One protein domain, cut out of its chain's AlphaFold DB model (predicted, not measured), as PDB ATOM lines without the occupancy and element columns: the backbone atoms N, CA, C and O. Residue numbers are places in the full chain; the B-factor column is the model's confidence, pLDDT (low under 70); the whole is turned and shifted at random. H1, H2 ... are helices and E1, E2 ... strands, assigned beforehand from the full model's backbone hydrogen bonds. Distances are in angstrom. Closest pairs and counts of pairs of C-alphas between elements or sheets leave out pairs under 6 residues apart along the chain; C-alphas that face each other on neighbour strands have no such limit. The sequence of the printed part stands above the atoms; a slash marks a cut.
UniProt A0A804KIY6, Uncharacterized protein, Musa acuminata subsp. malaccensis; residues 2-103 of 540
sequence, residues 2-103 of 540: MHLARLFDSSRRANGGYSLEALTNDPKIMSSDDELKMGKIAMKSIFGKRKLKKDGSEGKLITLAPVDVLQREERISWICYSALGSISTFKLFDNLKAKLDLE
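Overview. This is residues 2 to 103 of the 540 residues of an uncharacterized protein of Musa acuminata subsp. malaccensis (UniProt A0A804KIY6). One long helix, H5, runs along most of an elongated, loosely built body, with two short helices, H1 and H2, packed on its later part. Toward the other end, H4 makes a corner with the beginning of H5, H3 is near H5, and the small two-stranded hairpin of E1 and E2 lies at the far end of the long axis, apart from H5. The printed part has 102 residues, with five named helices and two named strands in the order H1, H2, H3, E1, E2, H4, H5; the sheet, E1 - E2, is antiparallel. The class is mostly helix. The whole is loose, with a radius of gyration of the C-alphas of 17.0 A and spans of 59 by 30 by 23 A.

Along the chain. H1 holds residues 2 to 8, 9.9 A from first to last C-alpha, with C-alpha 2 at (-19.042, 91.088, 34.839). H2 holds residues 20 to 24, 6.0 A, and H3 residues 43 to 47, also 6.0 A. Strand E1 covers residues 49 to 52, 8.9 A, and E2 residues 58 to 63, 11.4 A, beginning at C-alpha 58 at (-47.378, 67.590, 39.049). H4 holds residues 67 to 73, 10.0 A. H5 holds residues 75 to 101, 38.8 A, and ends at C-alpha 101 at (-11.584, 102.771, 43.214).

Arrangement. H5 is the hub, touching three other helices. With residues 93 to 100 alone it touches H1, the same way at a shallow tilt of 31 degrees; the closest C-alphas are those of Leu 4 and Leu 96, 6.3 A apart. With residues 88 to 92 alone it touches H2, the closest C-alphas being those of Thr 24 and Leu 92, 6.5 A apart. H1 and H2 are close but not clearly touching, the closest C-alphas, of Ala 5 and Leu 23, being 7.9 A apart. H4 and H5 only just touch, with 3 pairs of C-alphas within 8 A, and only at the corner by their link; Gln 71 and Trp 78 have the closest C-alphas, 6.0 A apart, and the two helices run opposite ways at a steep tilt of 49 degrees. H3 and H5 are near each other. The hairpin of E1 and E2 is antiparallel at 132 degrees, with N 51 and O 61 at 2.8 A and N 49 and O 63 at 2.9 A, within hydrogen-bond range. In H1, H2, H3, H4 and H5 every O i to N i+4 pair is within hydrogen-bond range.

Size, cuts and confidence. The two C-alphas farthest apart, of Asp 55 and Leu 102, are 59.4 A apart. The printed part has no cut. The links H1 to H2, of 11 residues, and H2 to H3, residues 25 to 42, are long. Mean pLDDT of the printed part is 86.2; residues 14 to 15 and 32 to 38 are under 70.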
ATOM      1  N   MET A   2     -19.749  92.385  34.809       91.06
ATOM      2  CA  MET A   2     -19.042  91.088  34.839       91.06
ATOM      3  C   MET A   2     -17.512  91.222  34.830       91.06
ATOM      4  O   MET A   2     -16.849  90.546  35.609       91.06
ATOM      5  N   HIS A   3     -16.958  92.107  33.991       91.81
ATOM      6  CA  HIS A   3     -15.524  92.427  34.000       91.81
ATOM      7  C   HIS A   3     -15.092  92.961  35.369       91.81
ATOM      8  O   HIS A   3     -14.241  92.361  36.004       91.81
ATOM      9  N   LEU A   4     -15.765  93.991  35.890       94.06
ATOM     10  CA  LEU A   4     -15.485  94.538  37.226       94.06
ATOM     11  C   LEU A   4     -15.508  93.463  38.326       94.06
ATOM     12  O   LEU A   4     -14.607  93.407  39.150       94.06
ATOM     13  N   ALA A   5     -16.493  92.561  38.307       92.44
ATOM     14  CA  ALA A   5     -16.597  91.484  39.289       92.44
ATOM     15  C   ALA A   5     -15.437  90.481  39.194       92.44
ATOM     16  O   ALA A   5     -14.974  89.992  40.219       92.44
ATOM     17  N   ARG A   6     -14.971  90.168  37.977       90.44
ATOM     18  CA  ARG A   6     -13.796  89.307  37.759       90.44
ATOM     19  C   ARG A   6     -12.495  89.987  38.159       90.44
ATOM     20  O   ARG A   6     -11.596  89.292  38.613       90.44
ATOM     21  N   LEU A   7     -12.402  91.300  37.967       90.25
ATOM     22  CA  LEU A   7     -11.242  92.083  38.373       90.25
ATOM     23  C   LEU A   7     -11.151  92.171  39.897       90.25
ATOM     24  O   LEU A   7     -10.075  91.991  40.446       90.25
ATOM     25  N   PHE A   8     -12.294  92.382  40.551       90.00
ATOM     26  CA  PHE A   8     -12.412  92.429  42.006       90.00
ATOM     27  C   PHE A   8     -12.141  91.069  42.665       90.00
ATOM     28  O   PHE A   8     -11.482  90.987  43.694       90.00
ATOM     29  N   ASP A   9     -12.672  89.980  42.100       87.06
ATOM     30  CA  ASP A   9     -12.411  88.631  42.599       87.06
ATOM     31  C   ASP A   9     -12.524  87.607  41.466       87.06
ATOM     32  O   ASP A   9     -13.617  87.190  41.068       87.06
ATOM     33  N   SER A  10     -11.377  87.160  40.960       82.62
ATOM     34  CA  SER A  10     -11.257  86.126  39.928       82.62
ATOM     35  C   SER A  10     -11.478  84.694  40.456       82.62
ATOM     36  O   SER A  10     -11.607  83.756  39.669       82.62
ATOM     37  N   SER A  11     -11.564  84.496  41.777       79.69
ATOM     38  CA  SER A  11     -11.660  83.174  42.422       79.69
ATOM     39  C   SER A  11     -13.101  82.693  42.659       79.69
ATOM     40  O   SER A  11     -13.339  81.597  43.179       79.69
ATOM     41  N   ARG A  12     -14.103  83.475  42.233       83.50
ATOM     42  CA  ARG A  12     -15.517  83.244  42.573       83.50
ATOM     43  C   ARG A  12     -16.157  82.007  41.960       83.50
ATOM     44  O   ARG A  12     -17.271  81.676  42.361       83.50
ATOM     45  N   ARG A  13     -15.520  81.278  41.034       70.38
ATOM     46  CA  ARG A  13     -16.107  80.019  40.522       70.38
ATOM     47  C   ARG A  13     -16.387  79.011  41.646       70.38
ATOM     48  O   ARG A  13     -17.382  78.297  41.565       70.38
ATOM     49  N   ALA A  14     -15.586  79.015  42.715       66.44
ATOM     50  CA  ALA A  14     -15.842  78.218  43.918       66.44
ATOM     51  C   ALA A  14     -16.915  78.824  44.855       66.44
ATOM     52  O   ALA A  14     -17.482  78.109  45.674       66.44
ATOM     53  N   ASN A  15     -17.228  80.115  44.700       68.88
ATOM     54  CA  ASN A  15     -18.113  80.912  45.559       68.88
ATOM     55  C   ASN A  15     -19.337  81.438  44.779       68.88
ATOM     56  O   ASN A  15     -19.587  82.641  44.715       68.88
ATOM     57  N   GLY A  16     -20.090  80.539  44.135       74.62
ATOM     58  CA  GLY A  16     -21.357  80.870  43.460       74.62
ATOM     59  C   GLY A  16     -21.231  81.475  42.052       74.62
ATOM     60  O   GLY A  16     -22.237  81.628  41.361       74.62
ATOM     61  N   GLY A  17     -20.016  81.760  41.580       86.50
ATOM     62  CA  GLY A  17     -19.744  82.228  40.221       86.50
ATOM     63  C   GLY A  17     -20.018  83.721  39.995       86.50
ATOM     64  O   GLY A  17     -19.938  84.542  40.909       86.50
ATOM     65  N   TYR A  18     -20.307  84.067  38.736       89.62
ATOM     66  CA  TYR A  18     -20.466  85.451  38.253       89.62
ATOM     67  C   TYR A  18     -21.862  85.741  37.694       89.62
ATOM     68  O   TYR A  18     -22.038  86.693  36.933       89.62
ATOM     69  N   SER A  19     -22.857  84.908  38.007       90.12
ATOM     70  CA  SER A  19     -24.228  85.220  37.609       90.12
ATOM     71  C   SER A  19     -24.684  86.495  38.320       90.12
ATOM     72  O   SER A  19     -24.268  86.778  39.443       90.12
ATOM     73  N   LEU A  20     -25.561  87.270  37.680       89.69
ATOM     74  CA  LEU A  20     -26.103  88.479  38.303       89.69
ATOM     75  C   LEU A  20     -26.808  88.159  39.635       89.69
ATOM     76  O   LEU A  20     -26.705  88.928  40.581       89.69
ATOM     77  N   GLU A  21     -27.465  87.000  39.729       89.25
ATOM     78  CA  GLU A  21     -28.025  86.463  40.978       89.25
ATOM     79  C   GLU A  21     -26.944  86.242  42.041       89.25
ATOM     80  O   GLU A  21     -27.072  86.763  43.143       89.25
ATOM     81  N   ALA A  22     -25.858  85.536  41.724       90.06
ATOM     82  CA  ALA A  22     -24.799  85.270  42.694       90.06
ATOM     83  C   ALA A  22     -24.109  86.557  43.168       90.06
ATOM     84  O   ALA A  22     -23.816  86.693  44.349       90.06
ATOM     85  N   LEU A  23     -23.868  87.506  42.259       91.50
ATOM     86  CA  LEU A  23     -23.188  88.764  42.577       91.50
ATOM     87  C   LEU A  23     -24.061  89.700  43.421       91.50
ATOM     88  O   LEU A  23     -23.569  90.310  44.362       91.50
ATOM     89  N   THR A  24     -25.356  89.795  43.112       90.81
ATOM     90  CA  THR A  24     -26.284  90.694  43.829       90.81
ATOM     91  C   THR A  24     -26.767  90.135  45.164       90.81
ATOM     92  O   THR A  24     -27.318  90.881  45.962       90.81
ATOM     93  N   ASN A  25     -26.559  88.842  45.422       88.19
ATOM     94  CA  ASN A  25     -26.801  88.231  46.729       88.19
ATOM     95  C   ASN A  25     -25.516  88.093  47.567       88.19
ATOM     96  O   ASN A  25     -25.574  87.536  48.662       88.19
ATOM     97  N   ASP A  26     -24.361  88.565  47.082       88.69
ATOM     98  CA  ASP A  26     -23.116  88.502  47.848       88.69
ATOM     99  C   ASP A  26     -22.932  89.756  48.725       88.69
ATOM    100  O   ASP A  26     -22.709  90.844  48.185       88.69
ATOM    101  N   PRO A  27     -22.941  89.622  50.065       87.19
ATOM    102  CA  PRO A  27     -22.782  90.751  50.983       87.19
ATOM    103  C   PRO A  27     -21.371  91.362  50.975       87.19
ATOM    104  O   PRO A  27     -21.167  92.461  51.480       87.19
ATOM    105  N   LYS A  28     -20.362  90.676  50.421       86.12
ATOM    106  CA  LYS A  28     -19.028  91.261  50.217       86.12
ATOM    107  C   LYS A  28     -19.023  92.260  49.067       86.12
ATOM    108  O   LYS A  28     -18.149  93.129  49.033       86.12
ATOM    109  N   ILE A  29     -19.954  92.113  48.123       88.38
ATOM    110  CA  ILE A  29     -20.084  92.973  46.950       88.38
ATOM    111  C   ILE A  29     -21.139  94.048  47.205       88.38
ATOM    112  O   ILE A  29     -20.829  95.225  47.063       88.38
ATOM    113  N   MET A  30     -22.348  93.660  47.605       87.56
ATOM    114  CA  MET A  30     -23.458  94.583  47.840       87.56
ATOM    115  C   MET A  30     -23.404  95.145  49.267       87.56
ATOM    116  O   MET A  30     -23.335  94.376  50.225       87.56
ATOM    117  N   SER A  31     -23.432  96.474  49.414       72.19
ATOM    118  CA  SER A  31     -23.467  97.154  50.718       72.19
ATOM    119  C   SER A  31     -24.759  96.866  51.503       72.19
ATOM    120  O   SER A  31     -25.818  96.638  50.921       72.19
ATOM    121  N   SER A  32     -24.695  96.913  52.839       59.19
ATOM    122  CA  SER A  32     -25.850  96.713  53.731       59.19
ATOM    123  C   SER A  32     -26.858  97.868  53.729       59.19
ATOM    124  O   SER A  32     -28.002  97.661  54.132       59.19
ATOM    125  N   ASP A  33     -26.442  99.054  53.276       60.28
ATOM    126  CA  ASP A  33     -27.271 100.271  53.239       60.28
ATOM    127  C   ASP A  33     -28.105 100.397  51.951       60.28
ATOM    128  O   ASP A  33     -28.823 101.374  51.751       60.28
ATOM    129  N   ASP A  34     -28.045  99.400  51.066       60.69
ATOM    130  CA  ASP A  34     -28.847  99.380  49.850       60.69
ATOM    131  C   ASP A  34     -30.338  99.139  50.170       60.69
ATOM    132  O   ASP A  34     -30.731  98.079  50.657       60.69
ATOM    133  N   GLU A  35     -31.210 100.093  49.817       54.62
ATOM    134  CA  GLU A  35     -32.671  99.996  50.034       54.62
ATOM    135  C   GLU A  35     -33.317  98.746  49.398       54.62
ATOM    136  O   GLU A  35     -34.371  98.281  49.840       54.62
ATOM    137  N   LEU A  36     -32.670  98.147  48.388       56.25
ATOM    138  CA  LEU A  36     -33.049  96.830  47.874       56.25
ATOM    139  C   LEU A  36     -32.309  95.748  48.666       56.25
ATOM    140  O   LEU A  36     -31.256  95.272  48.251       56.25
ATOM    141  N   LYS A  37     -32.914  95.288  49.763       57.72
ATOM    142  CA  LYS A  37     -32.407  94.141  50.540       57.72
ATOM    143  C   LYS A  37     -32.463  92.801  49.795       57.72
ATOM    144  O   LYS A  37     -31.953  91.805  50.300       57.72
ATOM    145  N   MET A  38     -33.122  92.742  48.637       65.25
ATOM    146  CA  MET A  38     -33.362  91.499  47.908       65.25
ATOM    147  C   MET A  38     -32.556  91.481  46.608       65.25
ATOM    148  O   MET A  38     -32.827  92.259  45.691       65.25
ATOM    149  N   GLY A  39     -31.564  90.590  46.541       73.56
ATOM    150  CA  GLY A  39     -30.800  90.339  45.325       73.56
ATOM    151  C   GLY A  39     -31.662  89.714  44.226       73.56
ATOM    152  O   GLY A  39     -32.820  89.334  44.429       73.56
ATOM    153  N   LYS A  40     -31.105  89.618  43.016       83.69
ATOM    154  CA  LYS A  40     -31.834  89.073  41.868       83.69
ATOM    155  C   LYS A  40     -32.199  87.610  42.121       83.69
ATOM    156  O   LYS A  40     -31.356  86.820  42.529       83.69
ATOM    157  N   ILE A  41     -33.437  87.249  41.799       84.56
ATOM    158  CA  ILE A  41     -33.954  85.878  41.891       84.56
ATOM    159  C   ILE A  41     -33.814  85.179  40.529       84.56
ATOM    160  O   ILE A  41     -33.976  85.805  39.473       84.56
ATOM    161  N   ALA A  42     -33.528  83.875  40.522       86.88
ATOM    162  CA  ALA A  42     -33.495  83.077  39.299       86.88
ATOM    163  C   ALA A  42     -34.822  83.132  38.515       86.88
ATOM    164  O   ALA A  42     -35.909  82.970  39.071       86.88
ATOM    165  N   MET A  43     -34.735  83.242  37.183       88.06
ATOM    166  CA  MET A  43     -35.903  83.227  36.283       88.06
ATOM    167  C   MET A  43     -36.772  81.974  36.490       88.06
ATOM    168  O   MET A  43     -37.997  82.047  36.497       88.06
ATOM    169  N   LYS A  44     -36.133  80.822  36.732       87.94
ATOM    170  CA  LYS A  44     -36.804  79.541  36.983       87.94
ATOM    171  C   LYS A  44     -37.625  79.531  38.278       87.94
ATOM    172  O   LYS A  44     -38.604  78.798  38.343       87.94
ATOM    173  N   SER A  45     -37.250  80.326  39.277       87.19
ATOM    174  CA  SER A  45     -37.996  80.423  40.538       87.19
ATOM    175  C   SER A  45     -39.280  81.238  40.390       87.19
ATOM    176  O   SER A  45     -40.228  80.998  41.125       87.19
ATOM    177  N   ILE A  46     -39.320  82.174  39.436       87.44
ATOM    178  CA  ILE A  46     -40.472  83.056  39.200       87.44
ATOM    179  C   ILE A  46     -41.414  82.460  38.148       87.44
ATOM    180  O   ILE A  46     -42.619  82.406  38.355       87.44
ATOM    181  N   PHE A  47     -40.869  81.991  37.023       92.00
ATOM    182  CA  PHE A  47     -41.652  81.574  35.853       92.00
ATOM    183  C   PHE A  47     -41.672  80.053  35.631       92.00
ATOM    184  O   PHE A  47     -42.254  79.565  34.661       92.00
ATOM    185  N   GLY A  48     -40.989  79.281  36.479       89.75
ATOM    186  CA  GLY A  48     -40.906  77.833  36.334       89.75
ATOM    187  C   GLY A  48     -42.231  77.151  36.662       89.75
ATOM    188  O   GLY A  48     -42.753  77.292  37.763       89.75
ATOM    189  N   LYS A  49     -42.736  76.338  35.731       86.44
ATOM    190  CA  LYS A  49     -43.950  75.527  35.917       86.44
ATOM    191  C   LYS A  49     -43.564  74.052  36.028       86.44
ATOM    192  O   LYS A  49     -42.676  73.577  35.314       86.44
ATOM    193  N   ARG A  50     -44.188  73.307  36.947       86.31
ATOM    194  CA  ARG A  50     -43.946  71.860  37.075       86.31
ATOM    195  C   ARG A  50     -44.557  71.140  35.882       86.31
ATOM    196  O   ARG A  50     -45.713  71.360  35.536       86.31
ATOM    197  N   LYS A  51     -43.779  70.263  35.250       82.56
ATOM    198  CA  LYS A  51     -44.254  69.465  34.123       82.56
ATOM    199  C   LYS A  51     -45.308  68.480  34.615       82.56
ATOM    200  O   LYS A  51     -45.009  67.651  35.474       82.56
ATOM    201  N   LEU A  52     -46.508  68.544  34.049       83.06
ATOM    202  CA  LEU A  52     -47.569  67.585  34.342       83.06
ATOM    203  C   LEU A  52     -47.185  66.192  33.824       83.06
ATOM    204  O   LEU A  52     -46.611  66.037  32.740       83.06
ATOM    205  N   LYS A  53     -47.473  65.166  34.621       79.81
ATOM    206  CA  LYS A  53     -47.377  63.767  34.206       79.81
ATOM    207  C   LYS A  53     -48.574  63.400  33.322       79.81
ATOM    208  O   LYS A  53     -49.554  64.134  33.243       79.81
ATOM    209  N   LYS A  54     -48.514  62.225  32.678       80.19
ATOM    210  CA  LYS A  54     -49.617  61.694  31.849       80.19
ATOM    211  C   LYS A  54     -50.939  61.533  32.619       80.19
ATOM    212  O   LYS A  54     -51.985  61.505  31.991       80.19
ATOM    213  N   ASP A  55     -50.876  61.429  33.945       80.81
ATOM    214  CA  ASP A  55     -52.021  61.317  34.856       80.81
ATOM    215  C   ASP A  55     -52.553  62.679  35.357       80.81
ATOM    216  O   ASP A  55     -53.451  62.713  36.191       80.81
ATOM    217  N   GLY A  56     -51.996  63.804  34.884       76.12
ATOM    218  CA  GLY A  56     -52.379  65.153  35.312       76.12
ATOM    219  C   GLY A  56     -51.764  65.616  36.639       76.12
ATOM    220  O   GLY A  56     -51.927  66.777  36.999       76.12
ATOM    221  N   SER A  57     -51.015  64.768  37.353       81.94
ATOM    222  CA  SER A  57     -50.307  65.163  38.578       81.94
ATOM    223  C   SER A  57     -49.024  65.948  38.282       81.94
ATOM    224  O   SER A  57     -48.365  65.750  37.255       81.94
ATOM    225  N   GLU A  58     -48.618  66.829  39.198       83.69
ATOM    226  CA  GLU A  58     -47.378  67.590  39.049       83.69
ATOM    227  C   GLU A  58     -46.139  66.681  39.132       83.69
ATOM    228  O   GLU A  58     -45.917  65.924  40.084       83.69
ATOM    229  N   GLY A  59     -45.288  66.754  38.113       80.62
ATOM    230  CA  GLY A  59     -43.980  66.114  38.097       80.62
ATOM    231  C   GLY A  59     -42.943  66.862  38.938       80.62
ATOM    232  O   GLY A  59     -43.111  68.018  39.324       80.62
ATOM    233  N   LYS A  60     -41.805  66.203  39.190       80.38
ATOM    234  CA  LYS A  60     -40.650  66.819  39.875       80.38
ATOM    235  C   LYS A  60     -39.861  67.785  38.981       80.38
ATOM    236  O   LYS A  60     -39.070  68.576  39.484       80.38
ATOM    237  N   LEU A  61     -40.036  67.702  37.662       83.62
ATOM    238  CA  LEU A  61     -39.285  68.507  36.705       83.62
ATOM    239  C   LEU A  61     -39.944  69.879  36.536       83.62
ATOM    240  O   LEU A  61     -41.076  69.963  36.069       83.62
ATOM    241  N   ILE A  62     -39.221  70.943  36.881       85.38
ATOM    242  CA  ILE A  62     -39.627  72.323  36.600       85.38
ATOM    243  C   ILE A  62     -39.120  72.702  35.209       85.38
ATOM    244  O   ILE A  62     -37.910  72.663  34.957       85.38
ATOM    245  N   THR A  63     -40.044  73.087  34.337       87.88
ATOM    246  CA  THR A  63     -39.789  73.561  32.977       87.88
ATOM    247  C   THR A  63     -40.065  75.053  32.878       87.88
ATOM    248  O   THR A  63     -40.990  75.564  33.506       87.88
ATOM    249  N   LEU A  64     -39.254  75.749  32.087       89.88
ATOM    250  CA  LEU A  64     -39.426  77.162  31.780       89.88
ATOM    251  C   LEU A  64     -40.004  77.276  30.367       89.88
ATOM    252  O   LEU A  64     -39.517  76.595  29.463       89.88
ATOM    253  N   ALA A  65     -41.043  78.092  30.189       88.81
ATOM    254  CA  ALA A  65     -41.576  78.367  28.859       88.81
ATOM    255  C   ALA A  65     -40.574  79.205  28.034       88.81
ATOM    256  O   ALA A  65     -39.737  79.900  28.621       88.81
ATOM    257  N   PRO A  66     -40.638  79.153  26.691       92.06
ATOM    258  CA  PRO A  66     -39.856  80.037  25.831       92.06
ATOM    259  C   PRO A  66     -40.038  81.518  26.193       92.06
ATOM    260  O   PRO A  66     -41.106  81.932  26.648       92.06
ATOM    261  N   VAL A  67     -38.988  82.323  26.002       90.62
ATOM    262  CA  VAL A  67     -38.972  83.741  26.410       90.62
ATOM    263  C   VAL A  67     -40.094  84.539  25.744       90.62
ATOM    264  O   VAL A  67     -40.727  85.361  26.400       90.62
ATOM    265  N   ASP A  68     -40.384  84.270  24.474       92.25
ATOM    266  CA  ASP A  68     -41.463  84.908  23.718       92.25
ATOM    267  C   ASP A  68     -42.856  84.588  24.286       92.25
ATOM    268  O   ASP A  68     -43.732  85.453  24.285       92.25
ATOM    269  N   VAL A  69     -43.048  83.387  24.842       92.75
ATOM    270  CA  VAL A  69     -44.282  83.000  25.540       92.75
ATOM    271  C   VAL A  69     -44.383  83.730  26.877       92.75
ATOM    272  O   VAL A  69     -45.408  84.344  27.162       92.75
ATOM    273  N   LEU A  70     -43.306  83.748  27.670       91.88
ATOM    274  CA  LEU A  70     -43.277  84.453  28.960       91.88
ATOM    275  C   LEU A  70     -43.549  85.954  28.805       91.88
ATOM    276  O   LEU A  70     -44.290  86.535  29.595       91.88
ATOM    277  N   GLN A  71     -42.997  86.578  27.764       92.06
ATOM    278  CA  GLN A  71     -43.218  87.991  27.446       92.06
ATOM    279  C   GLN A  71     -44.673  88.317  27.092       92.06
ATOM    280  O   GLN A  71     -45.112  89.449  27.306       92.06
ATOM    281  N   ARG A  72     -45.417  87.347  26.546       92.75
ATOM    282  CA  ARG A  72     -46.826  87.501  26.161       92.75
ATOM    283  C   ARG A  72     -47.770  87.162  27.310       92.75
ATOM    284  O   ARG A  72     -48.641  87.966  27.625       92.75
ATOM    285  N   GLU A  73     -47.596  85.995  27.923       92.25
ATOM    286  CA  GLU A  73     -48.525  85.435  28.915       92.25
ATOM    287  C   GLU A  73     -48.286  85.973  30.332       92.25
ATOM    288  O   GLU A  73     -49.235  86.271  31.047       92.25
ATOM    289  N   GLU A  74     -47.027  86.158  30.732       92.31
ATOM    290  CA  GLU A  74     -46.626  86.618  32.072       92.31
ATOM    291  C   GLU A  74     -46.088  88.064  32.006       92.31
ATOM    292  O   GLU A  74     -45.168  88.446  32.734       92.31
ATOM    293  N   ARG A  75     -46.639  88.881  31.092       93.06
ATOM    294  CA  ARG A  75     -46.067  90.166  30.645       93.06
ATOM    295  C   ARG A  75     -45.670  91.108  31.782       93.06
ATOM    296  O   ARG A  75     -44.568  91.647  31.762       93.06
ATOM    297  N   ILE A  76     -46.549  91.328  32.762       94.81
ATOM    298  CA  ILE A  76     -46.273  92.252  33.876       94.81
ATOM    299  C   ILE A  76     -45.134  91.720  34.748       94.81
ATOM    300  O   ILE A  76     -44.165  92.436  34.991       94.81
ATOM    301  N   SER A  77     -45.197  90.448  35.146       92.50
ATOM    302  CA  SER A  77     -44.131  89.781  35.900       92.50
ATOM    303  C   SER A  77     -42.800  89.813  35.144       92.50
ATOM    304  O   SER A  77     -41.756  90.061  35.744       92.50
ATOM    305  N   TRP A  78     -42.824  89.633  33.820       94.12
ATOM    306  CA  TRP A  78     -41.646  89.734  32.957       94.12
ATOM    307  C   TRP A  78     -41.055  91.148  32.915       94.12
ATOM    308  O   TRP A  78     -39.834  91.309  33.008       94.12
ATOM    309  N   ILE A  79     -41.899  92.178  32.801       94.00
ATOM    310  CA  ILE A  79     -41.471  93.583  32.847       94.00
ATOM    311  C   ILE A  79     -40.826  93.883  34.201       94.00
ATOM    312  O   ILE A  79     -39.700  94.378  34.232       94.00
ATOM    313  N   CYS A  80     -41.476  93.517  35.310       92.19
ATOM    314  CA  CYS A  80     -40.931  93.699  36.657       92.19
ATOM    315  C   CYS A  80     -39.594  92.966  36.832       92.19
ATOM    316  O   CYS A  80     -38.639  93.538  37.354       92.19
ATOM    317  N   TYR A  81     -39.489  91.727  36.343       91.44
ATOM    318  CA  TYR A  81     -38.251  90.949  36.368       91.44
ATOM    319  C   TYR A  81     -37.116  91.620  35.581       91.44
ATOM    320  O   TYR A  81     -35.976  91.683  36.045       91.44
ATOM    321  N   SER A  82     -37.427  92.144  34.394       91.88
ATOM    322  CA  SER A  82     -36.459  92.815  33.521       91.88
ATOM    323  C   SER A  82     -36.002  94.157  34.105       91.88
ATOM    324  O   SER A  82     -34.807  94.465  34.103       91.88
ATOM    325  N   ALA A  83     -36.935  94.926  34.675       92.19
ATOM    326  CA  ALA A  83     -36.647  96.171  35.379       92.19
ATOM    327  C   ALA A  83     -35.765  95.920  36.610       92.19
ATOM    328  O   ALA A  83     -34.730  96.570  36.757       92.19
ATOM    329  N   LEU A  84     -36.097  94.914  37.431       89.50
ATOM    330  CA  LEU A  84     -35.263  94.495  38.560       89.50
ATOM    331  C   LEU A  84     -33.859  94.103  38.089       89.50
ATOM    332  O   LEU A  84     -32.879  94.535  38.679       89.50
ATOM    333  N   GLY A  85     -33.740  93.353  36.988       91.00
ATOM    334  CA  GLY A  85     -32.444  93.011  36.401       91.00
ATOM    335  C   GLY A  85     -31.594  94.236  36.045       91.00
ATOM    336  O   GLY A  85     -30.386  94.225  36.286       91.00
ATOM    337  N   SER A  86     -32.217  95.293  35.525       92.25
ATOM    338  CA  SER A  86     -31.542  96.550  35.178       92.25
ATOM    339  C   SER A  86     -31.107  97.318  36.430       92.25
ATOM    340  O   SER A  86     -29.938  97.680  36.547       92.25
ATOM    341  N   ILE A  87     -32.005  97.467  37.410       90.62
ATOM    342  CA  ILE A  87     -31.725  98.120  38.701       90.62
ATOM    343  C   ILE A  87     -30.597  97.390  39.439       90.62
ATOM    344  O   ILE A  87     -29.629  98.011  39.870       90.62
ATOM    345  N   SER A  88     -30.680  96.060  39.545       90.81
ATOM    346  CA  SER A  88     -29.650  95.241  40.186       90.81
ATOM    347  C   SER A  88     -28.301  95.350  39.475       90.81
ATOM    348  O   SER A  88     -27.269  95.345  40.136       90.81
ATOM    349  N   THR A  89     -28.288  95.461  38.143       93.50
ATOM    350  CA  THR A  89     -27.044  95.639  37.377       93.50
ATOM    351  C   THR A  89     -26.410  97.000  37.652       93.50
ATOM    352  O   THR A  89     -25.197  97.066  37.827       93.50
ATOM    353  N   PHE A  90     -27.213  98.064  37.723       92.75
ATOM    354  CA  PHE A  90     -26.732  99.408  38.040       92.75
ATOM    355  C   PHE A  90     -26.155  99.481  39.462       92.75
ATOM    356  O   PHE A  90     -25.003  99.856  39.638       92.75
ATOM    357  N   LYS A  91     -26.885  98.983  40.467       90.56
ATOM    358  CA  LYS A  91     -26.382  98.935  41.851       90.56
ATOM    359  C   LYS A  91     -25.110  98.104  41.993       90.56
ATOM    360  O   LYS A  91     -24.189  98.478  42.714       90.56
ATOM    361  N   LEU A  92     -25.052  96.969  41.295       93.06
ATOM    362  CA  LEU A  92     -23.856  96.135  41.253       93.06
ATOM    363  C   LEU A  92     -22.671  96.883  40.625       93.06
ATOM    364  O   LEU A  92     -21.542  96.710  41.076       93.06
ATOM    365  N   PHE A  93     -22.910  97.690  39.587       95.12
ATOM    366  CA  PHE A  93     -21.883  98.542  38.991       95.12
ATOM    367  C   PHE A  93     -21.341  99.550  40.006       95.12
ATOM    368  O   PHE A  93     -20.131  99.556  40.211       95.12
ATOM    369  N   ASP A  94     -22.206 100.313  40.678       94.25
ATOM    370  CA  ASP A  94     -21.786 101.330  41.652       94.25
ATOM    371  C   ASP A  94     -20.966 100.720  42.795       94.25
ATOM    372  O   ASP A  94     -19.875 101.194  43.113       94.25
ATOM    373  N   ASN A  95     -21.444  99.608  43.365       93.62
ATOM    374  CA  ASN A  95     -20.753  98.911  44.449       93.62
ATOM    375  C   ASN A  95     -19.389  98.345  44.007       93.62
ATOM    376  O   ASN A  95     -18.404  98.455  44.741       93.62
ATOM    377  N   LEU A  96     -19.303  97.734  42.817       95.38
ATOM    378  CA  LEU A  96     -18.034  97.207  42.297       95.38
ATOM    379  C   LEU A  96     -17.058  98.324  41.933       95.38
ATOM    380  O   LEU A  96     -15.873  98.198  42.226       95.38
ATOM    381  N   LYS A  97     -17.546  99.406  41.322       96.25
ATOM    382  CA  LYS A  97     -16.737 100.583  41.008       96.25
ATOM    383  C   LYS A  97     -16.129 101.160  42.283       96.25
ATOM    384  O   LYS A  97     -14.913 101.264  42.360       96.25
ATOM    385  N   ALA A  98     -16.946 101.422  43.305       95.06
ATOM    386  CA  ALA A  98     -16.472 101.966  44.576       95.06
ATOM    387  C   ALA A  98     -15.400 101.080  45.237       95.06
ATOM    388  O   ALA A  98     -14.455 101.587  45.832       95.06
ATOM    389  N   LYS A  99     -15.512  99.750  45.118       94.31
ATOM    390  CA  LYS A  99     -14.495  98.818  45.632       94.31
ATOM    391  C   LYS A  99     -13.197  98.867  44.833       94.31
ATOM    392  O   LYS A  99     -12.131  98.865  45.436       94.31
ATOM    393  N   LEU A 100     -13.284  98.918  43.507       95.69
ATOM    394  CA  LEU A 100     -12.115  98.982  42.630       95.69
ATOM    395  C   LEU A 100     -11.409 100.345  42.691       95.69
ATOM    396  O   LEU A 100     -10.191 100.380  42.562       95.69
ATOM    397  N   ASP A 101     -12.141 101.433  42.954       96.56
ATOM    398  CA  ASP A 101     -11.584 102.771  43.214       96.56
ATOM    399  C   ASP A 101     -10.731 102.800  44.503       96.56
ATOM    400  O   ASP A 101      -9.819 103.611  44.637       96.56
ATOM    401  N   LEU A 102     -11.011 101.917  45.469       94.69
ATOM    402  CA  LEU A 102     -10.238 101.796  46.713       94.69
ATOM    403  C   LEU A 102      -9.022 100.874  46.576       94.69
ATOM    404  O   LEU A 102      -8.156 100.861  47.452       94.69
ATOM    405  N   GLU A 103      -8.959 100.078  45.512       92.94
ATOM    406  CA  GLU A 103      -7.866  99.143  45.293       92.94
ATOM    407  C   GLU A 103      -6.769  99.787  44.445       92.94
ATOM    408  O   GLU A 103      -6.997 100.204  43.313       92.94
TER     409      GLU A 103